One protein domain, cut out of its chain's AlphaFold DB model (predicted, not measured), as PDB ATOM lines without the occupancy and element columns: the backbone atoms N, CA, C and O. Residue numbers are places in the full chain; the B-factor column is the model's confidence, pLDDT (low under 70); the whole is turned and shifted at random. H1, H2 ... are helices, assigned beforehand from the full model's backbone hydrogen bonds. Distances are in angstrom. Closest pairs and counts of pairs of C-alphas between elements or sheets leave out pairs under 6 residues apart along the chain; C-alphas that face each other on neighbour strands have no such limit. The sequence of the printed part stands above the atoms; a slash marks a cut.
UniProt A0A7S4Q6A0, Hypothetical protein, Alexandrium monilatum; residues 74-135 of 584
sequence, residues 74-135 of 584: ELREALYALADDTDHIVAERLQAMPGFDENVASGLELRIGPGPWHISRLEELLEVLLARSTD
ATOM      1  N   GLU A  74     160.915 164.869 141.500       89.12
ATOM      2  CA  GLU A  74     160.463 166.018 142.293       89.12
ATOM      3  C   GLU A  74     158.981 165.926 142.687       89.12
ATOM      4  O   GLU A  74     158.621 166.193 143.831       89.12
ATOM      5  N   LEU A  75     158.109 165.505 141.761       88.19
ATOM      6  CA  LEU A  75     156.676 165.359 142.037       88.19
ATOM      7  C   LEU A  75     156.423 164.198 142.997       88.19
ATOM      8  O   LEU A  75     155.601 164.304 143.903       88.19
ATOM      9  N   ARG A  76     157.158 163.098 142.821       93.50
ATOM     10  CA  ARG A  76     157.097 161.956 143.731       93.50
ATOM     11  C   ARG A  76     157.541 162.356 145.138       93.50
ATOM     12  O   ARG A  76     156.814 162.107 146.090       93.50
ATOM     13  N   GLU A  77     158.681 163.029 145.269       94.44
ATOM     14  CA  GLU A  77     159.185 163.513 146.560       94.44
ATOM     15  C   GLU A  77     158.192 164.469 147.244       94.44
ATOM     16  O   GLU A  77     157.935 164.333 148.441       94.44
ATOM     17  N   ALA A  78     157.544 165.357 146.483       92.94
ATOM     18  CA  ALA A  78     156.493 166.234 146.997       92.94
ATOM     19  C   ALA A  78     155.261 165.463 147.509       92.94
ATOM     20  O   ALA A  78     154.714 165.813 148.554       92.94
ATOM     21  N   LEU A  79     154.836 164.395 146.822       94.38
ATOM     22  CA  LEU A  79     153.733 163.546 147.284       94.38
ATOM     23  C   LEU A  79     154.085 162.828 148.595       94.38
ATOM     24  O   LEU A  79     153.264 162.823 149.512       94.38
ATOM     25  N   TYR A  80     155.304 162.288 148.718       95.50
ATOM     26  CA  TYR A  80     155.762 161.645 149.961       95.50
ATOM     27  C   TYR A  80     155.884 162.648 151.111       95.50
ATOM     28  O   TYR A  80     155.549 162.314 152.243       95.50
ATOM     29  N   ALA A  81     156.287 163.892 150.838       95.69
ATOM     30  CA  ALA A  81     156.340 164.946 151.852       95.69
ATOM     31  C   ALA A  81     154.950 165.362 152.379       95.69
ATOM     32  O   ALA A  81     154.842 165.892 153.486       95.69
ATOM     33  N   LEU A  82     153.885 165.146 151.595       95.19
ATOM     34  CA  LEU A  82     152.506 165.476 151.973       95.19
ATOM     35  C   LEU A  82     151.764 164.321 152.647       95.19
ATOM     36  O   LEU A  82     150.783 164.576 153.363       95.19
ATOM     37  N   ALA A  83     152.214 163.087 152.427       96.25
ATOM     38  CA  ALA A  83     151.656 161.906 153.061       96.25
ATOM     39  C   ALA A  83     151.815 161.956 154.587       96.25
ATOM     40  O   ALA A  83     152.731 162.569 155.138       96.25
ATOM     41  N   ASP A  84     150.851 161.377 155.292       95.81
ATOM     42  CA  ASP A  84     150.984 161.091 156.714       95.81
ATOM     43  C   ASP A  84     151.817 159.819 156.953       95.81
ATOM     44  O   ASP A  84     152.230 159.137 156.016       95.81
ATOM     45  N   ASP A  85     152.034 159.470 158.223       94.75
ATOM     46  CA  ASP A  85     152.800 158.279 158.624       94.75
ATOM     47  C   ASP A  85     152.167 156.949 158.149       94.75
ATOM     48  O   ASP A  85     152.721 155.875 158.383       94.75
ATOM     49  N   THR A  86     150.983 157.002 157.527       95.00
ATOM     50  CA  THR A  86     150.266 155.852 156.969       95.00
ATOM     51  C   THR A  86     150.233 155.850 155.442       95.00
ATOM     52  O   THR A  86     149.439 155.107 154.869       95.00
ATOM     53  N   ASP A  87     151.060 156.664 154.782       96.06
ATOM     54  CA  ASP A  87     151.117 156.821 153.323       96.06
ATOM     55  C   ASP A  87     149.805 157.341 152.696       96.06
ATOM     56  O   ASP A  87     149.522 157.108 151.514       96.06
ATOM     57  N   HIS A  88     148.987 158.064 153.471       96.62
ATOM     58  CA  HIS A  88     147.750 158.681 152.996       96.62
ATOM     59  C   HIS A  88     147.882 160.202 152.886       96.62
ATOM     60  O   HIS A  88     148.464 160.872 153.738       96.62
ATOM     61  N   ILE A  89     147.299 160.773 151.831       95.94
ATOM     62  CA  ILE A  89     147.275 162.213 151.586       95.94
ATOM     63  C   ILE A  89     145.842 162.728 151.755       95.94
ATOM     64  O   ILE A  89     144.914 162.299 151.062       95.94
ATOM     65  N   VAL A  90     145.658 163.656 152.695       94.94
ATOM     66  CA  VAL A  90     144.381 164.348 152.934       94.94
ATOM     67  C   VAL A  90     144.180 165.432 151.869       94.94
ATOM     68  O   VAL A  90     145.126 166.137 151.519       94.94
ATOM     69  N   ALA A  91     142.947 165.605 151.384       90.56
ATOM     70  CA  ALA A  91     142.614 166.567 150.327       90.56
ATOM     71  C   ALA A  91     143.084 168.001 150.624       90.56
ATOM     72  O   ALA A  91     143.610 168.676 149.742       90.56
ATOM     73  N   GLU A  92     142.988 168.431 151.882       92.44
ATOM     74  CA  GLU A  92     143.434 169.750 152.349       92.44
ATOM     75  C   GLU A  92     144.939 169.986 152.125       92.44
ATOM     76  O   GLU A  92     145.355 171.098 151.806       92.44
ATOM     77  N   ARG A  93     145.769 168.937 152.247       93.31
ATOM     78  CA  ARG A  93     147.222 169.030 152.028       93.31
ATOM     79  C   ARG A  93     147.574 169.141 150.547       93.31
ATOM     80  O   ARG A  93     148.501 169.867 150.205       93.31
ATOM     81  N   LEU A  94     146.823 168.468 149.672       90.81
ATOM     82  CA  LEU A  94     146.995 168.592 148.220       90.81
ATOM     83  C   LEU A  94     146.555 169.964 147.712       90.81
ATOM     84  O   LEU A  94     147.259 170.549 146.899       90.81
ATOM     85  N   GLN A  95     145.461 170.516 148.244       89.19
ATOM     86  CA  GLN A  95     145.001 171.875 147.924       89.19
ATOM     87  C   GLN A  95     146.003 172.968 148.328       89.19
ATOM     88  O   GLN A  95     145.985 174.059 147.764       89.19
ATOM     89  N   ALA A  96     146.890 172.691 149.287       88.94
ATOM     90  CA  ALA A  96     147.962 173.609 149.659       88.94
ATOM     91  C   ALA A  96     149.119 173.639 148.638       88.94
ATOM     92  O   ALA A  96     149.962 174.538 148.712       88.94
ATOM     93  N   MET A  97     149.185 172.694 147.687       89.06
ATOM     94  CA  MET A  97     150.201 172.727 146.636       89.06
ATOM     95  C   MET A  97     149.888 173.808 145.592       89.06
ATOM     96  O   MET A  97     148.768 173.872 145.076       89.06
ATOM     97  N   PRO A  98     150.879 174.626 145.203       82.88
ATOM     98  CA  PRO A  98     150.691 175.607 144.145       82.88
ATOM     99  C   PRO A  98     150.322 174.910 142.826       82.88
ATOM    100  O   PRO A  98     151.054 174.053 142.339       82.88
ATOM    101  N   GLY A  99     149.179 175.298 142.253       81.06
ATOM    102  CA  GLY A  99     148.656 174.740 141.000       81.06
ATOM    103  C   GLY A  99     147.640 173.605 141.161       81.06
ATOM    104  O   GLY A  99     147.114 173.139 140.153       81.06
ATOM    105  N   PHE A 100     147.325 173.182 142.388       85.12
ATOM    106  CA  PHE A 100     146.282 172.191 142.649       85.12
ATOM    107  C   PHE A 100     144.941 172.885 142.936       85.12
ATOM    108  O   PHE A 100     144.730 173.419 144.024       85.12
ATOM    109  N   ASP A 101     144.044 172.927 141.949       86.62
ATOM    110  CA  ASP A 101     142.746 173.600 142.064       86.62
ATOM    111  C   ASP A 101     141.609 172.652 142.508       86.62
ATOM    112  O   ASP A 101     141.744 171.426 142.569       86.62
ATOM    113  N   GLU A 102     140.449 173.230 142.835       84.62
ATOM    114  CA  GLU A 102     139.249 172.485 143.249       84.62
ATOM    115  C   GLU A 102     138.726 171.551 142.136       84.62
ATOM    116  O   GLU A 102     138.102 170.522 142.415       84.62
ATOM    117  N   ASN A 103     139.043 171.851 140.870       82.19
ATOM    118  CA  ASN A 103     138.685 171.014 139.724       82.19
ATOM    119  C   ASN A 103     139.525 169.731 139.679       82.19
ATOM    120  O   ASN A 103     138.983 168.655 139.427       82.19
ATOM    121  N   VAL A 104     140.831 169.818 139.956       83.38
ATOM    122  CA  VAL A 104     141.725 168.658 140.070       83.38
ATOM    123  C   VAL A 104     141.315 167.797 141.263       83.38
ATOM    124  O   VAL A 104     141.220 166.577 141.118       83.38
ATOM    125  N   ALA A 105     140.984 168.411 142.404       83.50
ATOM    126  CA  ALA A 105     140.466 167.694 143.571       83.50
ATOM    127  C   ALA A 105     139.179 166.917 143.235       83.50
ATOM    128  O   ALA A 105     139.109 165.709 143.454       83.50
ATOM    129  N   SER A 106     138.203 167.583 142.607       86.25
ATOM    130  CA  SER A 106     136.947 166.961 142.163       86.25
ATOM    131  C   SER A 106     137.184 165.849 141.131       86.25
ATOM    132  O   SER A 106     136.517 164.813 141.145       86.25
ATOM    133  N   GLY A 107     138.163 166.034 140.242       85.50
ATOM    134  CA  GLY A 107     138.574 165.031 139.262       85.50
ATOM    135  C   GLY A 107     139.191 163.783 139.901       85.50
ATOM    136  O   GLY A 107     138.926 162.670 139.441       85.50
ATOM    137  N   LEU A 108     139.975 163.944 140.971       87.94
ATOM    138  CA  LEU A 108     140.513 162.825 141.747       87.94
ATOM    139  C   LEU A 108     139.428 162.120 142.556       87.94
ATOM    140  O   LEU A 108     139.390 160.891 142.543       87.94
ATOM    141  N   GLU A 109     138.513 162.862 143.186       91.88
ATOM    142  CA  GLU A 109     137.374 162.275 143.902       91.88
ATOM    143  C   GLU A 109     136.498 161.425 142.980       91.88
ATOM    144  O   GLU A 109     136.093 160.321 143.344       91.88
ATOM    145  N   LEU A 110     136.268 161.895 141.752       91.75
ATOM    146  CA  LEU A 110     135.505 161.156 140.750       91.75
ATOM    147  C   LEU A 110     136.201 159.854 140.315       91.75
ATOM    148  O   LEU A 110     135.525 158.882 139.982       91.75
ATOM    149  N   ARG A 111     137.542 159.825 140.289       90.00
ATOM    150  CA  ARG A 111     138.323 158.692 139.757       90.00
ATOM    151  C   ARG A 111     138.764 157.681 140.812       90.00
ATOM    152  O   ARG A 111     138.734 156.486 140.537       90.00
ATOM    153  N   ILE A 112     139.197 158.143 141.982       91.56
ATOM    154  CA  ILE A 112     139.760 157.301 143.054       91.56
ATOM    155  C   ILE A 112     138.782 157.184 144.242       91.56
ATOM    156  O   ILE A 112     138.928 156.288 145.075       91.56
ATOM    157  N   GLY A 113     137.743 158.025 144.289       92.94
ATOM    158  CA  GLY A 113     136.810 158.149 145.413       92.94
ATOM    159  C   GLY A 113     137.181 159.309 146.345       92.94
ATOM    160  O   GLY A 113     138.256 159.889 146.192       92.94
ATOM    161  N   PRO A 114     136.316 159.672 147.308       92.88
ATOM    162  CA  PRO A 114     136.617 160.714 148.290       92.88
ATOM    163  C   PRO A 114     137.854 160.346 149.125       92.88
ATOM    164  O   PRO A 114     138.042 159.178 149.470       92.88
ATOM    165  N   GLY A 115     138.701 161.338 149.426       89.69
ATOM    166  CA  GLY A 115     139.929 161.146 150.207       89.69
ATOM    167  C   GLY A 115     139.676 160.704 151.662       89.69
ATOM    168  O   GLY A 115     138.538 160.754 152.139       89.69
ATOM    169  N   PRO A 116     140.727 160.296 152.403       93.56
ATOM    170  CA  PRO A 116     142.152 160.404 152.062       93.56
ATOM    171  C   PRO A 116     142.638 159.338 151.062       93.56
ATOM    172  O   PRO A 116     142.122 158.220 151.026       93.56
ATOM    173  N   TRP A 117     143.640 159.678 150.246       96.50
ATOM    174  CA  TRP A 117     144.139 158.814 149.166       96.50
ATOM    175  C   TRP A 117     145.505 158.219 149.487       96.50
ATOM    176  O   TRP A 117     146.412 158.938 149.889       96.50
ATOM    177  N   HIS A 118     145.671 156.920 149.247       96.94
ATOM    178  CA  HIS A 118     146.964 156.246 149.378       96.94
ATOM    179  C   HIS A 118     147.942 156.712 148.287       96.94
ATOM    180  O   HIS A 118     147.564 156.747 147.109       96.94
ATOM    181  N   ILE A 119     149.199 156.993 148.645       96.25
ATOM    182  CA  ILE A 119     150.198 157.576 147.735       96.25
ATOM    183  C   ILE A 119     150.395 156.751 146.458       96.25
ATOM    184  O   ILE A 119     150.298 157.289 145.361       96.25
ATOM    185  N   SER A 120     150.507 155.426 146.576       94.44
ATOM    186  CA  SER A 120     150.680 154.529 145.424       94.44
ATOM    187  C   SER A 120     149.525 154.587 144.413       94.44
ATOM    188  O   SER A 120     149.750 154.416 143.221       94.44
ATOM    189  N   ARG A 121     148.284 154.857 144.855       93.12
ATOM    190  CA  ARG A 121     147.140 155.024 143.935       93.12
ATOM    191  C   ARG A 121     147.186 156.363 143.204       93.12
ATOM    192  O   ARG A 121     146.750 156.442 142.058       93.12
ATOM    193  N   LEU A 122     147.676 157.408 143.869       94.12
ATOM    194  CA  LEU A 122     147.898 158.708 143.241       94.12
ATOM    195  C   LEU A 122     149.047 158.637 142.234       94.12
ATOM    196  O   LEU A 122     148.896 159.155 141.133       94.12
ATOM    197  N   GLU A 123     150.143 157.953 142.572       94.31
ATOM    198  CA  GLU A 123     151.260 157.710 141.655       94.31
ATOM    199  C   GLU A 123     150.790 156.966 140.398       94.31
ATOM    200  O   GLU A 123     150.984 157.458 139.290       94.31
ATOM    201  N   GLU A 124     150.073 155.849 140.553       92.88
ATOM    202  CA  GLU A 124     149.546 155.079 139.420       92.88
ATOM    203  C   GLU A 124     148.620 155.927 138.529       92.88
ATOM    204  O   GLU A 124     148.725 155.903 137.301       92.88
ATOM    205  N   LEU A 125     147.735 156.735 139.128       92.50
ATOM    206  CA  LEU A 125     146.831 157.589 138.360       92.50
ATOM    207  C   LEU A 125     147.576 158.711 137.628       92.50
ATOM    208  O   LEU A 125     147.237 159.019 136.481       92.50
ATOM    209  N   LEU A 126     148.575 159.325 138.265       90.06
ATOM    210  CA  LEU A 126     149.375 160.382 137.653       90.06
ATOM    211  C   LEU A 126     150.288 159.836 136.553       90.06
ATOM    212  O   LEU A 126     150.416 160.494 135.526       90.06
ATOM    213  N   GLU A 127     150.848 158.633 136.695       89.69
ATOM    214  CA  GLU A 127     151.575 157.956 135.612       89.69
ATOM    215  C   GLU A 127     150.662 157.697 134.411       89.69
ATOM    216  O   GLU A 127     151.037 157.988 133.276       89.69
ATOM    217  N   VAL A 128     149.429 157.232 134.644       86.50
ATOM    218  CA  VAL A 128     148.433 157.032 133.576       86.50
ATOM    219  C   VAL A 128     148.041 158.356 132.915       86.50
ATOM    220  O   VAL A 128     147.861 158.406 131.696       86.50
ATOM    221  N   LEU A 129     147.901 159.438 133.687       83.75
ATOM    222  CA  LEU A 129     147.599 160.767 133.151       83.75
ATOM    223  C   LEU A 129     148.772 161.353 132.364       83.75
ATOM    224  O   LEU A 129     148.545 161.890 131.283       83.75
ATOM    225  N   LEU A 130     150.001 161.220 132.858       82.81
ATOM    226  CA  LEU A 130     151.206 161.694 132.181       82.81
ATOM    227  C   LEU A 130     151.440 160.917 130.885       82.81
ATOM    228  O   LEU A 130     151.623 161.543 129.842       82.81
ATOM    229  N   ALA A 131     151.300 159.587 130.921       81.69
ATOM    230  CA  ALA A 131     151.386 158.726 129.743       81.69
ATOM    231  C   ALA A 131     150.308 159.044 128.691       81.69
ATOM    232  O   ALA A 131     150.547 158.885 127.498       81.69
ATOM    233  N   ARG A 132     149.123 159.512 129.113       76.12
ATOM    234  CA  ARG A 132     148.069 159.986 128.199       76.12
ATOM    235  C   ARG A 132     148.286 161.417 127.718       76.12
ATOM    236  O   ARG A 132     147.923 161.730 126.596       76.12
ATOM    237  N   SER A 133     148.861 162.296 128.535       67.25
ATOM    238  CA  SER A 133     149.077 163.703 128.171       67.25
ATOM    239  C   SER A 133     150.113 163.884 127.058       67.25
ATOM    240  O   SER A 133     150.038 164.856 126.307       67.25
ATOM    241  N   THR A 134     151.035 162.928 126.909       55.12
ATOM    242  CA  THR A 134     152.024 162.914 125.825       55.12
ATOM    243  C   THR A 134     151.432 162.521 124.470       55.12
ATOM    244  O   THR A 134     152.011 162.878 123.448       55.12
ATOM    245  N   ASP A 135     150.258 161.878 124.451       46.44
ATOM    246  CA  ASP A 135     149.508 161.534 123.241       46.44
ATOM    247  C   ASP A 135     148.142 162.245 123.252       46.44
ATOM    248  O   ASP A 135     147.127 161.737 123.721       46.44
TER     249      ASP A 135
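What this domain is: This is residues 74 to 135 of the 584 residues of the protein "Hypothetical protein" of Alexandrium monilatum (UniProt A0A7S4Q6A0). What is the overall shape? Three shorter helices, H1, H2 and H3, and the first part of the longest helix, H4, make a small body, from which residues 127 to 135 stick out as an arm. H3 runs crosswise to H4, and a short antiparallel pairing of residues 88 to 89 with 117 to 118 joins two links. What is it made of? The 62 printed residues, all helix by class, have four named helices in the order H1, H2, H3, H4 and no named strand. The whole is compact, with a radius of gyration of the C-alphas of 11.2 A, and spans 35 by 22 by 21 A.

Where its parts are: Where is the longest helix? H4, residues 119 to 133, runs 20.5 A from C-alpha 119 at (150.198, 157.576, 147.735) to C-alpha 133 at (149.077, 163.703, 128.171). Where are the others? H1, residues 74 to 82, begins at C-alpha 74 (160.463, 166.018, 142.293) and is 12.5 A long. H2 is residues 91 to 95, 6.3 A, and H3 residues 102 to 112, 15.2 A.

How they stand to each other: How do H1 and H4 stand? They only just touch, with 3 pairs of C-alphas within 8 A, H4 with residues 119 to 123 alone; the closest C-alphas, of Leu 79 and Ile 119, are 7.0 A apart. They run opposite ways at a shallow tilt of 30 degrees. Where is H3? It is close to H4 but not clearly touching, the closest C-alphas being those of Ile 112 and Arg 121, 7.8 A, and only just about perpendicular at 73 degrees. H2 and H3 only just touch, with 3 such pairs, the closest Ala 91 and Ala 105, C-alphas 7.2 A apart. What of the backbones? In H1, H2, H3 and H4 every O i to N i+4 pair is within hydrogen-bond range.

The domain as a whole: How large is it? The C-alphas farthest apart, of Asp 85 and Asp 135, are 35.7 A apart. Is it continuous? The printed part has no cut, and its three links are short. Where is confidence low? Residues 133 to 135 are under pLDDT 70.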